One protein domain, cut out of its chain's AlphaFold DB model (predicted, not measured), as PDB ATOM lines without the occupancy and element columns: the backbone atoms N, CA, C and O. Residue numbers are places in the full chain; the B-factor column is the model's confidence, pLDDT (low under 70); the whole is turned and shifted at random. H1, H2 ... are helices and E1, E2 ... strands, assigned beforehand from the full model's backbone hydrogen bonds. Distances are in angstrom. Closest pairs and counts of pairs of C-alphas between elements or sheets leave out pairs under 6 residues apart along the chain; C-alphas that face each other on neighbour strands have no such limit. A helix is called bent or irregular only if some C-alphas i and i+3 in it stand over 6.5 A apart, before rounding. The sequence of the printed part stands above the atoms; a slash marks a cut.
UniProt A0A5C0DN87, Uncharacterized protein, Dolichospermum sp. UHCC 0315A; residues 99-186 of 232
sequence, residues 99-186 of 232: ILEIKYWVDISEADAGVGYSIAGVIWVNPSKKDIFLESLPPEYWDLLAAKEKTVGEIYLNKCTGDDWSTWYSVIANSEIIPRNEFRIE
ATOM      1  N   ILE A  99       4.306 -27.190  34.271       97.19
ATOM      2  CA  ILE A  99       4.761 -26.018  35.024       97.19
ATOM      3  C   ILE A  99       4.540 -26.222  36.521       97.19
ATOM      4  O   ILE A  99       3.731 -27.051  36.941       97.19
ATOM      5  N   LEU A 100       5.282 -25.464  37.321       97.31
ATOM      6  CA  LEU A 100       5.102 -25.339  38.757       97.31
ATOM      7  C   LEU A 100       4.464 -23.982  39.060       97.31
ATOM      8  O   LEU A 100       5.065 -22.931  38.823       97.31
ATOM      9  N   GLU A 101       3.257 -24.016  39.611       96.25
ATOM     10  CA  GLU A 101       2.550 -22.847  40.119       96.25
ATOM     11  C   GLU A 101       2.809 -22.681  41.614       96.25
ATOM     12  O   GLU A 101       2.628 -23.601  42.417       96.25
ATOM     13  N   ILE A 102       3.216 -21.478  41.993       94.31
ATOM     14  CA  ILE A 102       3.528 -21.098  43.363       94.31
ATOM     15  C   ILE A 102       2.435 -20.150  43.827       94.31
ATOM     16  O   ILE A 102       2.216 -19.100  43.222       94.31
ATOM     17  N   LYS A 103       1.721 -20.534  44.884       92.62
ATOM     18  CA  LYS A 103       0.483 -19.885  45.316       92.62
ATOM     19  C   LYS A 103       0.529 -19.487  46.786       92.62
ATOM     20  O   LYS A 103       1.264 -20.055  47.593       92.62
ATOM     21  N   TYR A 104      -0.330 -18.544  47.136       88.62
ATOM     22  CA  TYR A 104      -0.767 -18.299  48.503       88.62
ATOM     23  C   TYR A 104      -2.258 -18.555  48.596       88.62
ATOM     24  O   TYR A 104      -3.014 -18.050  47.770       88.62
ATOM     25  N   TRP A 105      -2.700 -19.232  49.647       86.31
ATOM     26  CA  TRP A 105      -4.085 -19.141  50.084       86.31
ATOM     27  C   TRP A 105      -4.397 -17.690  50.486       86.31
ATOM     28  O   TRP A 105      -3.602 -17.041  51.176       86.31
ATOM     29  N   VAL A 106      -5.530 -17.167  50.020       83.00
ATOM     30  CA  VAL A 106      -6.081 -15.841  50.340       83.00
ATOM     31  C   VAL A 106      -7.470 -16.004  50.942       83.00
ATOM     32  O   VAL A 106      -8.238 -16.865  50.518       83.00
ATOM     33  N   ASP A 107      -7.791 -15.151  51.906       77.50
ATOM     34  CA  ASP A 107      -9.169 -14.969  52.348       77.50
ATOM     35  C   ASP A 107      -9.889 -14.085  51.317       77.50
ATOM     36  O   ASP A 107      -9.407 -12.993  50.999       77.50
ATOM     37  N   ILE A 108     -10.984 -14.580  50.735       71.50
ATOM     38  CA  ILE A 108     -11.810 -13.824  49.788       71.50
ATOM     39  C   ILE A 108     -13.096 -13.451  50.522       71.50
ATOM     40  O   ILE A 108     -14.123 -14.119  50.428       71.50
ATOM     41  N   SER A 109     -13.028 -12.364  51.283       63.28
ATOM     42  CA  SER A 109     -14.063 -11.979  52.242       63.28
ATOM     43  C   SER A 109     -15.313 -11.313  51.640       63.28
ATOM     44  O   SER A 109     -16.070 -10.703  52.389       63.28
ATOM     45  N   GLU A 110     -15.554 -11.362  50.322       52.69
ATOM     46  CA  GLU A 110     -16.574 -10.496  49.692       52.69
ATOM     47  C   GLU A 110     -17.908 -11.133  49.264       52.69
ATOM     48  O   GLU A 110     -18.804 -10.369  48.918       52.69
ATOM     49  N   ALA A 111     -18.143 -12.453  49.332       51.09
ATOM     50  CA  ALA A 111     -19.474 -12.979  48.955       51.09
ATOM     51  C   ALA A 111     -19.796 -14.419  49.415       51.09
ATOM     52  O   ALA A 111     -20.198 -15.230  48.594       51.09
ATOM     53  N   ASP A 112     -19.675 -14.724  50.708       52.19
ATOM     54  CA  ASP A 112     -19.931 -16.049  51.313       52.19
ATOM     55  C   ASP A 112     -18.734 -17.025  51.259       52.19
ATOM     56  O   ASP A 112     -18.485 -17.721  50.280       52.19
ATOM     57  N   ALA A 113     -18.010 -17.067  52.386       52.97
ATOM     58  CA  ALA A 113     -17.165 -18.160  52.882       52.97
ATOM     59  C   ALA A 113     -16.331 -18.931  51.837       52.97
ATOM     60  O   ALA A 113     -16.560 -20.116  51.591       52.97
ATOM     61  N   GLY A 114     -15.308 -18.291  51.269       65.75
ATOM     62  CA  GLY A 114     -14.352 -18.967  50.397       65.75
ATOM     63  C   GLY A 114     -12.910 -18.641  50.755       65.75
ATOM     64  O   GLY A 114     -12.516 -17.479  50.792       65.75
ATOM     65  N   VAL A 115     -12.096 -19.682  50.938       70.19
ATOM     66  CA  VAL A 115     -10.648 -19.555  50.770       70.19
ATOM     67  C   VAL A 115     -10.345 -19.695  49.284       70.19
ATOM     68  O   VAL A 115     -10.737 -20.674  48.652       70.19
ATOM     69  N   GLY A 116      -9.661 -18.703  48.724       80.62
ATOM     70  CA  GLY A 116      -9.152 -18.753  47.359       80.62
ATOM     71  C   GLY A 116      -7.636 -18.770  47.332       80.62
ATOM     72  O   GLY A 116      -6.980 -18.928  48.360       80.62
ATOM     73  N   TYR A 117      -7.057 -18.568  46.154       85.56
ATOM     74  CA  TYR A 117      -5.611 -18.491  46.002       85.56
ATOM     75  C   TYR A 117      -5.187 -17.282  45.171       85.56
ATOM     76  O   TYR A 117      -5.911 -16.808  44.299       85.56
ATOM     77  N   SER A 118      -3.985 -16.795  45.453       88.31
ATOM     78  CA  SER A 118      -3.264 -15.835  44.628       88.31
ATOM     79  C   SER A 118      -2.007 -16.499  44.086       88.31
ATOM     80  O   SER A 118      -1.293 -17.177  44.829       88.31
ATOM     81  N   ILE A 119      -1.744 -16.321  42.793       91.19
ATOM     82  CA  ILE A 119      -0.541 -16.835  42.137       91.19
ATOM     83  C   ILE A 119       0.614 -15.889  42.469       91.19
ATOM     84  O   ILE A 119       0.596 -14.717  42.104       91.19
ATOM     85  N   ALA A 120       1.618 -16.408  43.168       92.25
ATOM     86  CA  ALA A 120       2.864 -15.705  43.452       92.25
ATOM     87  C   ALA A 120       3.858 -15.821  42.293       92.25
ATOM     88  O   ALA A 120       4.701 -14.948  42.105       92.25
ATOM     89  N   GLY A 121       3.781 -16.912  41.532       94.69
ATOM     90  CA  GLY A 121       4.713 -17.177  40.455       94.69
ATOM     91  C   GLY A 121       4.384 -18.442  39.682       94.69
ATOM     92  O   GLY A 121       3.813 -19.382  40.230       94.69
ATOM     93  N   VAL A 122       4.771 -18.470  38.412       96.94
ATOM     94  CA  VAL A 122       4.631 -19.636  37.538       96.94
ATOM     95  C   VAL A 122       5.977 -19.881  36.879       96.94
ATOM     96  O   VAL A 122       6.559 -18.960  36.302       96.94
ATOM     97  N   ILE A 123       6.495 -21.103  36.985       97.56
ATOM     98  CA  ILE A 123       7.785 -21.458  36.396       97.56
ATOM     99  C   ILE A 123       7.715 -22.762  35.617       97.56
ATOM    100  O   ILE A 123       6.967 -23.674  35.953       97.56
ATOM    101  N   TRP A 124       8.565 -22.875  34.608       97.94
ATOM    102  CA  TRP A 124       8.924 -24.150  34.008       97.94
ATOM    103  C   TRP A 124      10.312 -24.550  34.502       97.94
ATOM    104  O   TRP A 124      11.285 -23.847  34.228       97.94
ATOM    105  N   VAL A 125      10.412 -25.656  35.240       97.31
ATOM    106  CA  VAL A 125      11.709 -26.211  35.645       97.31
ATOM    107  C   VAL A 125      12.288 -26.984  34.468       97.31
ATOM    108  O   VAL A 125      11.634 -27.872  33.923       97.31
ATOM    109  N   ASN A 126      13.512 -26.641  34.076       94.44
ATOM    110  CA  ASN A 126      14.192 -27.290  32.971       94.44
ATOM    111  C   ASN A 126      14.459 -28.773  33.332       94.44
ATOM    112  O   ASN A 126      15.162 -29.031  34.316       94.44
ATOM    113  N   PRO A 127      13.952 -29.749  32.549       93.62
ATOM    114  CA  PRO A 127      14.123 -31.171  32.833       93.62
ATOM    115  C   PRO A 127      15.583 -31.620  32.945       93.62
ATOM    116  O   PRO A 127      15.907 -32.363  33.873       93.62
ATOM    117  N   SER A 128      16.475 -31.162  32.059       94.44
ATOM    118  CA  SER A 128      17.904 -31.508  32.114       94.44
ATOM    119  C   SER A 128      18.640 -30.896  33.309       94.44
ATOM    120  O   SER A 128      19.733 -31.344  33.657       94.44
ATOM    121  N   LYS A 129      18.041 -29.895  33.965       94.38
ATOM    122  CA  LYS A 129      18.601 -29.187  35.124       94.38
ATOM    123  C   LYS A 129      17.750 -29.338  36.387       94.38
ATOM    124  O   LYS A 129      17.902 -28.535  37.307       94.38
ATOM    125  N   LYS A 130      16.896 -30.368  36.461       95.06
ATOM    126  CA  LYS A 130      16.051 -30.654  37.635       95.06
ATOM    127  C   LYS A 130      16.869 -30.727  38.928       95.06
ATOM    128  O   LYS A 130      16.496 -30.095  39.911       95.06
ATOM    129  N   ASP A 131      17.976 -31.463  38.923       94.62
ATOM    130  CA  ASP A 131      18.774 -31.666  40.138       94.62
ATOM    131  C   ASP A 131      19.412 -30.351  40.594       94.62
ATOM    132  O   ASP A 131      19.291 -29.966  41.753       94.62
ATOM    133  N   ILE A 132      19.949 -29.576  39.643       93.94
ATOM    134  CA  ILE A 132      20.475 -28.229  39.900       93.94
ATOM    135  C   ILE A 132      19.386 -27.333  40.500       93.94
ATOM    136  O   ILE A 132      19.663 -26.586  41.438       93.94
ATOM    137  N   PHE A 133      18.156 -27.399  39.979       95.81
ATOM    138  CA  PHE A 133      17.038 -26.628  40.518       95.81
ATOM    139  C   PHE A 133      16.784 -26.974  41.989       95.81
ATOM    140  O   PHE A 133      16.738 -26.073  42.823       95.81
ATOM    141  N   LEU A 134      16.654 -28.264  42.313       94.75
ATOM    142  CA  LEU A 134      16.302 -28.724  43.658       94.75
ATOM    143  C   LEU A 134      17.435 -28.509  44.674       94.75
ATOM    144  O   LEU A 134      17.167 -28.102  45.803       94.75
ATOM    145  N   GLU A 135      18.690 -28.730  44.280       93.81
ATOM    146  CA  GLU A 135      19.863 -28.584  45.155       93.81
ATOM    147  C   GLU A 135      20.213 -27.123  45.464       93.81
ATOM    148  O   GLU A 135      20.835 -26.839  46.487       93.81
ATOM    149  N   SER A 136      19.819 -26.186  44.594       93.31
ATOM    150  CA  SER A 136      20.110 -24.755  44.761       93.31
ATOM    151  C   SER A 136      18.958 -23.938  45.349       93.31
ATOM    152  O   SER A 136      19.049 -22.711  45.416       93.31
ATOM    153  N   LEU A 137      17.891 -24.601  45.805       92.50
ATOM    154  CA  LEU A 137      16.822 -23.952  46.558       92.50
ATOM    155  C   LEU A 137      17.368 -23.377  47.878       92.50
ATOM    156  O   LEU A 137      18.145 -24.051  48.561       92.50
ATOM    157  N   PRO A 138      16.923 -22.183  48.298       89.44
ATOM    158  CA  PRO A 138      17.143 -21.708  49.654       89.44
ATOM    159  C   PRO A 138      16.527 -22.670  50.693       89.44
ATOM    160  O   PRO A 138      15.487 -23.281  50.406       89.44
ATOM    161  N   PRO A 139      17.141 -22.827  51.886       88.56
ATOM    162  CA  PRO A 139      16.715 -23.801  52.895       88.56
ATOM    163  C   PRO A 139      15.230 -23.743  53.263       88.56
ATOM    164  O   PRO A 139      14.603 -24.773  53.505       88.56
ATOM    165  N   GLU A 140      14.642 -22.552  53.257       86.62
ATOM    166  CA  GLU A 140      13.240 -22.315  53.586       86.62
ATOM    167  C   GLU A 140      12.245 -22.959  52.596       86.62
ATOM    168  O   GLU A 140      11.088 -23.188  52.950       86.62
ATOM    169  N   TYR A 141      12.686 -23.334  51.388       87.19
ATOM    170  CA  TYR A 141      11.856 -24.025  50.390       87.19
ATOM    171  C   TYR A 141      12.076 -25.544  50.345       87.19
ATOM    172  O   TYR A 141      11.365 -26.242  49.612       87.19
ATOM    173  N   TRP A 142      13.040 -26.087  51.097       85.50
ATOM    174  CA  TRP A 142      13.439 -27.496  50.982       85.50
ATOM    175  C   TRP A 142      12.300 -28.470  51.288       85.50
ATOM    176  O   TRP A 142      12.049 -29.378  50.498       85.50
ATOM    177  N   ASP A 143      11.545 -28.250  52.362       84.50
ATOM    178  CA  ASP A 143      10.429 -29.133  52.738       84.50
ATOM    179  C   ASP A 143       9.253 -29.075  51.746       84.50
ATOM    180  O   ASP A 143       8.464 -30.022  51.621       84.50
ATOM    181  N   LEU A 144       9.112 -27.956  51.032       83.88
ATOM    182  CA  LEU A 144       8.039 -27.739  50.062       83.88
ATOM    183  C   LEU A 144       8.359 -28.360  48.702       83.88
ATOM    184  O   LEU A 144       7.469 -28.945  48.078       83.88
ATOM    185  N   LEU A 145       9.608 -28.222  48.256       85.31
ATOM    186  CA  LEU A 145      10.039 -28.559  46.903       85.31
ATOM    187  C   LEU A 145      11.057 -29.703  46.880       85.31
ATOM    188  O   LEU A 145      10.766 -30.739  46.287       85.31
ATOM    189  N   ALA A 146      12.207 -29.551  47.545       80.38
ATOM    190  CA  ALA A 146      13.309 -30.518  47.490       80.38
ATOM    191  C   ALA A 146      12.922 -31.893  48.054       80.38
ATOM    192  O   ALA A 146      13.033 -32.898  47.357       80.38
ATOM    193  N   ALA A 147      12.378 -31.942  49.274       78.56
ATOM    194  CA  ALA A 147      12.011 -33.190  49.950       78.56
ATOM    195  C   ALA A 147      10.929 -33.997  49.206       78.56
ATOM    196  O   ALA A 147      10.787 -35.199  49.416       78.56
ATOM    197  N   LYS A 148      10.151 -33.331  48.347       85.69
ATOM    198  CA  LYS A 148       9.075 -33.929  47.544       85.69
ATOM    199  C   LYS A 148       9.440 -34.059  46.065       85.69
ATOM    200  O   LYS A 148       8.574 -34.423  45.273       85.69
ATOM    201  N   GLU A 149      10.670 -33.696  45.696       89.19
ATOM    202  CA  GLU A 149      11.151 -33.564  44.317       89.19
ATOM    203  C   GLU A 149      10.173 -32.836  43.379       89.19
ATOM    204  O   GLU A 149       9.977 -33.207  42.216       89.19
ATOM    205  N   LYS A 150       9.496 -31.808  43.894       91.12
ATOM    206  CA  LYS A 150       8.361 -31.201  43.208       91.12
ATOM    207  C   LYS A 150       8.821 -30.141  42.211       91.12
ATOM    208  O   LYS A 150       9.300 -29.084  42.600       91.12
ATOM    209  N   THR A 151       8.618 -30.416  40.924       94.25
ATOM    210  CA  THR A 151       8.974 -29.509  39.814       94.25
ATOM    211  C   THR A 151       7.806 -29.166  38.891       94.25
ATOM    212  O   THR A 151       7.981 -28.395  37.953       94.25
ATOM    213  N   VAL A 152       6.629 -29.741  39.147       95.88
ATOM    214  CA  VAL A 152       5.380 -29.510  38.407       95.88
ATOM    215  C   VAL A 152       4.175 -29.531  39.356       95.88
ATOM    216  O   VAL A 152       4.251 -30.068  40.469       95.88
ATOM    217  N   GLY A 153       3.050 -28.976  38.910       94.75
ATOM    218  CA  GLY A 153       1.810 -28.867  39.676       94.75
ATOM    219  C   GLY A 153       1.797 -27.624  40.561       94.75
ATOM    220  O   GLY A 153       2.375 -26.607  40.212       94.75
ATOM    221  N   GLU A 154       1.146 -27.693  41.720       93.12
ATOM    222  CA  GLU A 154       0.927 -26.507  42.561       93.12
ATOM    223  C   GLU A 154       1.573 -26.633  43.939       93.12
ATOM    224  O   GLU A 154       1.432 -27.671  44.593       93.12
ATOM    225  N   ILE A 155       2.218 -25.578  44.430       92.12
ATOM    226  CA  ILE A 155       2.630 -25.455  45.833       92.12
ATOM    227  C   ILE A 155       2.034 -24.213  46.483       92.12
ATOM    228  O   ILE A 155       1.782 -23.209  45.822       92.12
ATOM    229  N   TYR A 156       1.853 -24.284  47.798       88.94
ATOM    230  CA  TYR A 156       1.335 -23.186  48.604       88.94
ATOM    231  C   TYR A 156       2.393 -22.758  49.621       88.94
ATOM    232  O   TYR A 156       2.937 -23.595  50.341       88.94
ATOM    233  N   LEU A 157       2.687 -21.458  49.657       89.44
ATOM    234  CA  LEU A 157       3.691 -20.846  50.538       89.44
ATOM    235  C   LEU A 157       3.147 -20.531  51.943       89.44
ATOM    236  O   LEU A 157       3.887 -20.127  52.836       89.44
ATOM    237  N   ASN A 158       1.853 -20.748  52.160       85.81
ATOM    238  CA  ASN A 158       1.180 -20.673  53.451       85.81
ATOM    239  C   ASN A 158       0.233 -21.869  53.633       85.81
ATOM    240  O   ASN A 158      -0.004 -22.644  52.701       85.81
ATOM    241  N   LYS A 159      -0.312 -22.039  54.840       82.62
ATOM    242  CA  LYS A 159      -1.254 -23.125  55.137       82.62
ATOM    243  C   LYS A 159      -2.700 -22.627  55.107       82.62
ATOM    244  O   LYS A 159      -3.017 -21.525  55.543       82.62
ATOM    245  N   CYS A 160      -3.586 -23.494  54.638       73.94
ATOM    246  CA  CYS A 160      -5.020 -23.380  54.857       73.94
ATOM    247  C   CYS A 160      -5.451 -24.591  55.680       73.94
ATOM    248  O   CYS A 160      -5.134 -25.725  55.317       73.94
ATOM    249  N   THR A 161      -6.150 -24.361  56.787       68.69
ATOM    250  CA  THR A 161      -6.778 -25.425  57.572       68.69
ATOM    251  C   THR A 161      -8.284 -25.240  57.502       68.69
ATOM    252  O   THR A 161      -8.788 -24.139  57.718       68.69
ATOM    253  N   GLY A 162      -8.996 -26.315  57.179       60.81
ATOM    254  CA  GLY A 162     -10.419 -26.406  57.479       60.81
ATOM    255  C   GLY A 162     -10.572 -27.011  58.867       60.81
ATOM    256  O   GLY A 162      -9.881 -27.981  59.178       60.81
ATOM    257  N   ASP A 163     -11.447 -26.453  59.694       55.16
ATOM    258  CA  ASP A 163     -11.941 -27.196  60.851       55.16
ATOM    259  C   ASP A 163     -12.905 -28.272  60.338       55.16
ATOM    260  O   ASP A 163     -13.893 -27.941  59.681       55.16
ATOM    261  N   ASP A 164     -12.651 -29.545  60.671       50.41
ATOM    262  CA  ASP A 164     -13.424 -30.740  60.256       50.41
ATOM    263  C   ASP A 164     -14.938 -30.675  60.571       50.41
ATOM    264  O   ASP A 164     -15.709 -31.545  60.166       50.41
ATOM    265  N   TRP A 165     -15.386 -29.638  61.285       48.53
ATOM    266  CA  TRP A 165     -16.759 -29.457  61.753       48.53
ATOM    267  C   TRP A 165     -17.417 -28.150  61.296       48.53
ATOM    268  O   TRP A 165     -18.576 -27.913  61.642       48.53
ATOM    269  N   SER A 166     -16.732 -27.299  60.521       52.78
ATOM    270  CA  SER A 166     -17.308 -26.041  60.032       52.78
ATOM    271  C   SER A 166     -17.134 -25.892  58.521       52.78
ATOM    272  O   SER A 166     -16.064 -26.114  57.969       52.78
ATOM    273  N   THR A 167     -18.194 -25.467  57.837       52.59
ATOM    274  CA  THR A 167     -18.219 -25.106  56.407       52.59
ATOM    275  C   THR A 167     -17.377 -23.865  56.062       52.59
ATOM    276  O   THR A 167     -17.579 -23.261  55.014       52.59
ATOM    277  N   TRP A 168     -16.460 -23.453  56.939       57.12
ATOM    278  CA  TRP A 168     -15.697 -22.217  56.836       57.12
ATOM    279  C   TRP A 168     -14.210 -22.563  56.842       57.12
ATOM    280  O   TRP A 168     -13.646 -22.977  57.853       57.12
ATOM    281  N   TYR A 169     -13.572 -22.419  55.684       59.09
ATOM    282  CA  TYR A 169     -12.121 -22.479  55.590       59.09
ATOM    283  C   TYR A 169     -11.543 -21.190  56.177       59.09
ATOM    284  O   TYR A 169     -11.978 -20.099  55.814       59.09
ATOM    285  N   SER A 170     -10.554 -21.303  57.061       59.62
ATOM    286  CA  SER A 170      -9.819 -20.143  57.565       59.62
ATOM    287  C   SER A 170      -8.390 -20.180  57.038       59.62
ATOM    288  O   SER A 170      -7.650 -21.137  57.292       59.62
ATOM    289  N   VAL A 171      -7.971 -19.125  56.334       60.72
ATOM    290  CA  VAL A 171      -6.541 -18.896  56.109       60.72
ATOM    291  C   VAL A 171      -5.935 -18.523  57.452       60.72
ATOM    292  O   VAL A 171      -6.318 -17.528  58.065       60.72
ATOM    293  N   ILE A 172      -4.972 -19.308  57.929       63.09
ATOM    294  CA  ILE A 172      -4.255 -18.935  59.143       63.09
ATOM    295  C   ILE A 172      -3.314 -17.793  58.749       63.09
ATOM    296  O   ILE A 172      -2.266 -18.035  58.147       63.09
ATOM    297  N   ALA A 173      -3.686 -16.558  59.097       51.88
ATOM    298  CA  ALA A 173      -2.963 -15.326  58.755       51.88
ATOM    299  C   ALA A 173      -1.492 -15.295  59.238       51.88
ATOM    300  O   ALA A 173      -0.710 -14.501  58.737       51.88
ATOM    301  N   ASN A 174      -1.102 -16.205  60.144       51.97
ATOM    302  CA  ASN A 174       0.270 -16.400  60.639       51.97
ATOM    303  C   ASN A 174       0.886 -17.764  60.249       51.97
ATOM    304  O   ASN A 174       1.824 -18.227  60.891       51.97
ATOM    305  N   SER A 175       0.335 -18.456  59.248       60.41
ATOM    306  CA  SER A 175       0.873 -19.731  58.738       60.41
ATOM    307  C   SER A 175       1.685 -19.587  57.457       60.41
ATOM    308  O   SER A 175       1.970 -20.594  56.801       60.41
ATOM    309  N   GLU A 176       2.003 -18.349  57.076       65.25
ATOM    310  CA  GLU A 176       2.975 -18.069  56.028       65.25
ATOM    311  C   GLU A 176       4.262 -18.812  56.389       65.25
ATOM    312  O   GLU A 176       4.930 -18.491  57.368       65.25
ATOM    313  N   ILE A 177       4.550 -19.880  55.643       74.62
ATOM    314  CA  ILE A 177       5.836 -20.573  55.734       74.62
ATOM    315  C   ILE A 177       6.888 -19.603  55.202       74.62
ATOM    316  O   ILE A 177       7.945 -19.450  55.802       74.62
ATOM    317  N   ILE A 178       6.531 -18.907  54.117       81.00
ATOM    318  CA  ILE A 178       7.287 -17.823  53.504       81.00
ATOM    319  C   ILE A 178       6.386 -16.584  53.448       81.00
ATOM    320  O   ILE A 178       5.306 -16.674  52.859       81.00
ATOM    321  N   PRO A 179       6.785 -15.441  54.027       80.62
ATOM    322  CA  PRO A 179       6.004 -14.214  53.945       80.62
ATOM    323  C   PRO A 179       5.862 -13.671  52.520       80.62
ATOM    324  O   PRO A 179       6.804 -13.694  51.720       80.62
ATOM    325  N   ARG A 180       4.693 -13.102  52.194       80.62
ATOM    326  CA  ARG A 180       4.411 -12.585  50.834       80.62
ATOM    327  C   ARG A 180       5.388 -11.520  50.353       80.62
ATOM    328  O   ARG A 180       5.706 -11.472  49.171       80.62
ATOM    329  N   ASN A 181       5.821 -10.644  51.252       81.38
ATOM    330  CA  ASN A 181       6.775  -9.568  50.978       81.38
ATOM    331  C   ASN A 181       8.228 -10.063  50.852       81.38
ATOM    332  O   ASN A 181       9.085  -9.309  50.388       81.38
ATOM    333  N   GLU A 182       8.506 -11.297  51.269       83.88
ATOM    334  CA  GLU A 182       9.832 -11.913  51.215       83.88
ATOM    335  C   GLU A 182      10.006 -12.799  49.979       83.88
ATOM    336  O   GLU A 182      11.112 -12.885  49.444       83.88
ATOM    337  N   PHE A 183       8.922 -13.399  49.473       89.00
ATOM    338  CA  PHE A 183       8.988 -14.241  48.285       89.00
ATOM    339  C   PHE A 183       9.395 -13.454  47.031       89.00
ATOM    340  O   PHE A 183       8.764 -12.468  46.647       89.00
ATOM    341  N   ARG A 184      10.441 -13.942  46.360       89.31
ATOM    342  CA  ARG A 184      10.961 -13.404  45.099       89.31
ATOM    343  C   ARG A 184      11.254 -14.551  44.146       89.31
ATOM    344  O   ARG A 184      12.214 -15.297  44.337       89.31
ATOM    345  N   ILE A 185      10.426 -14.691  43.116       91.06
ATOM    346  CA  ILE A 185      10.525 -15.797  42.159       91.06
ATOM    347  C   ILE A 185      11.852 -15.786  41.386       91.06
ATOM    348  O   ILE A 185      12.327 -16.831  40.951       91.06
ATOM    349  N   GLU A 186      12.486 -14.623  41.236       89.31
ATOM    350  CA  GLU A 186      13.727 -14.427  40.481       89.31
ATOM    351  C   GLU A 186      14.962 -15.013  41.171       89.31
ATOM    352  O   GLU A 186      15.995 -15.191  40.528       89.31
TER     353      GLU A 186
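This is residues 99 to 186 of the 232 residues of an uncharacterized protein of Dolichospermum sp. UHCC 0315A (UniProt A0A5C0DN87). A long, strongly twisted sheet, the hairpin E1 and E2 with short E3 beside E1, is partly faced near one end by the crossed hairpin E4 and E5, a sandwich of two sheets; H1 sits at the opposite end. The printed part has 88 residues with one named helix and five named strands, in the order E1, E2, H1, E3, E4, E5 along the chain; the class is mostly strand, with strands holding 38 of the 47 residues in named elements. Sheet E2-E1-E3 is mixed, E4-E5 antiparallel. It is only just loose, close to compact, radius of gyration of the C-alphas 14.6 A, spans 45 by 23 by 20 A.

E1, residues 100 to 108, spans 23.2 A from C-alpha 100 at (5.102, -25.339, 38.757). E2, 114 to 125, spans 30.8 A and bends by 56 degrees at residue 120. E3 is 153 to 156, 10.6 A; E4, 158 to 162, 13.6 A; E5, 169 to 176, 15.7 A, ending at (2.975, -18.069, 56.028). H1, 127 to 135, 13.8 A, is irregular: C-alphas 128 and 131 are 8.1 A apart.

Within hydrogen-bond range are N 104 and O 118 of antiparallel E1 and E2, 2.8 A, N 103 and O 155 of parallel E1 and E3, 2.8 A, and N 159 and O 175 of E4 and E5, 3.3 A. The closest C-alphas of E1 and E5 are Asp 107 and Val 171, 6.0 A. H1 has 3 of 5 O i to N i+4 pairs within range.

The farthest C-alphas, Ser 128 and Trp 165, are 45.7 A apart. The printed part has no cut. H1 to E3 is a long link. The pLDDT is under 70 at residues 109 to 114 and 161 to 176.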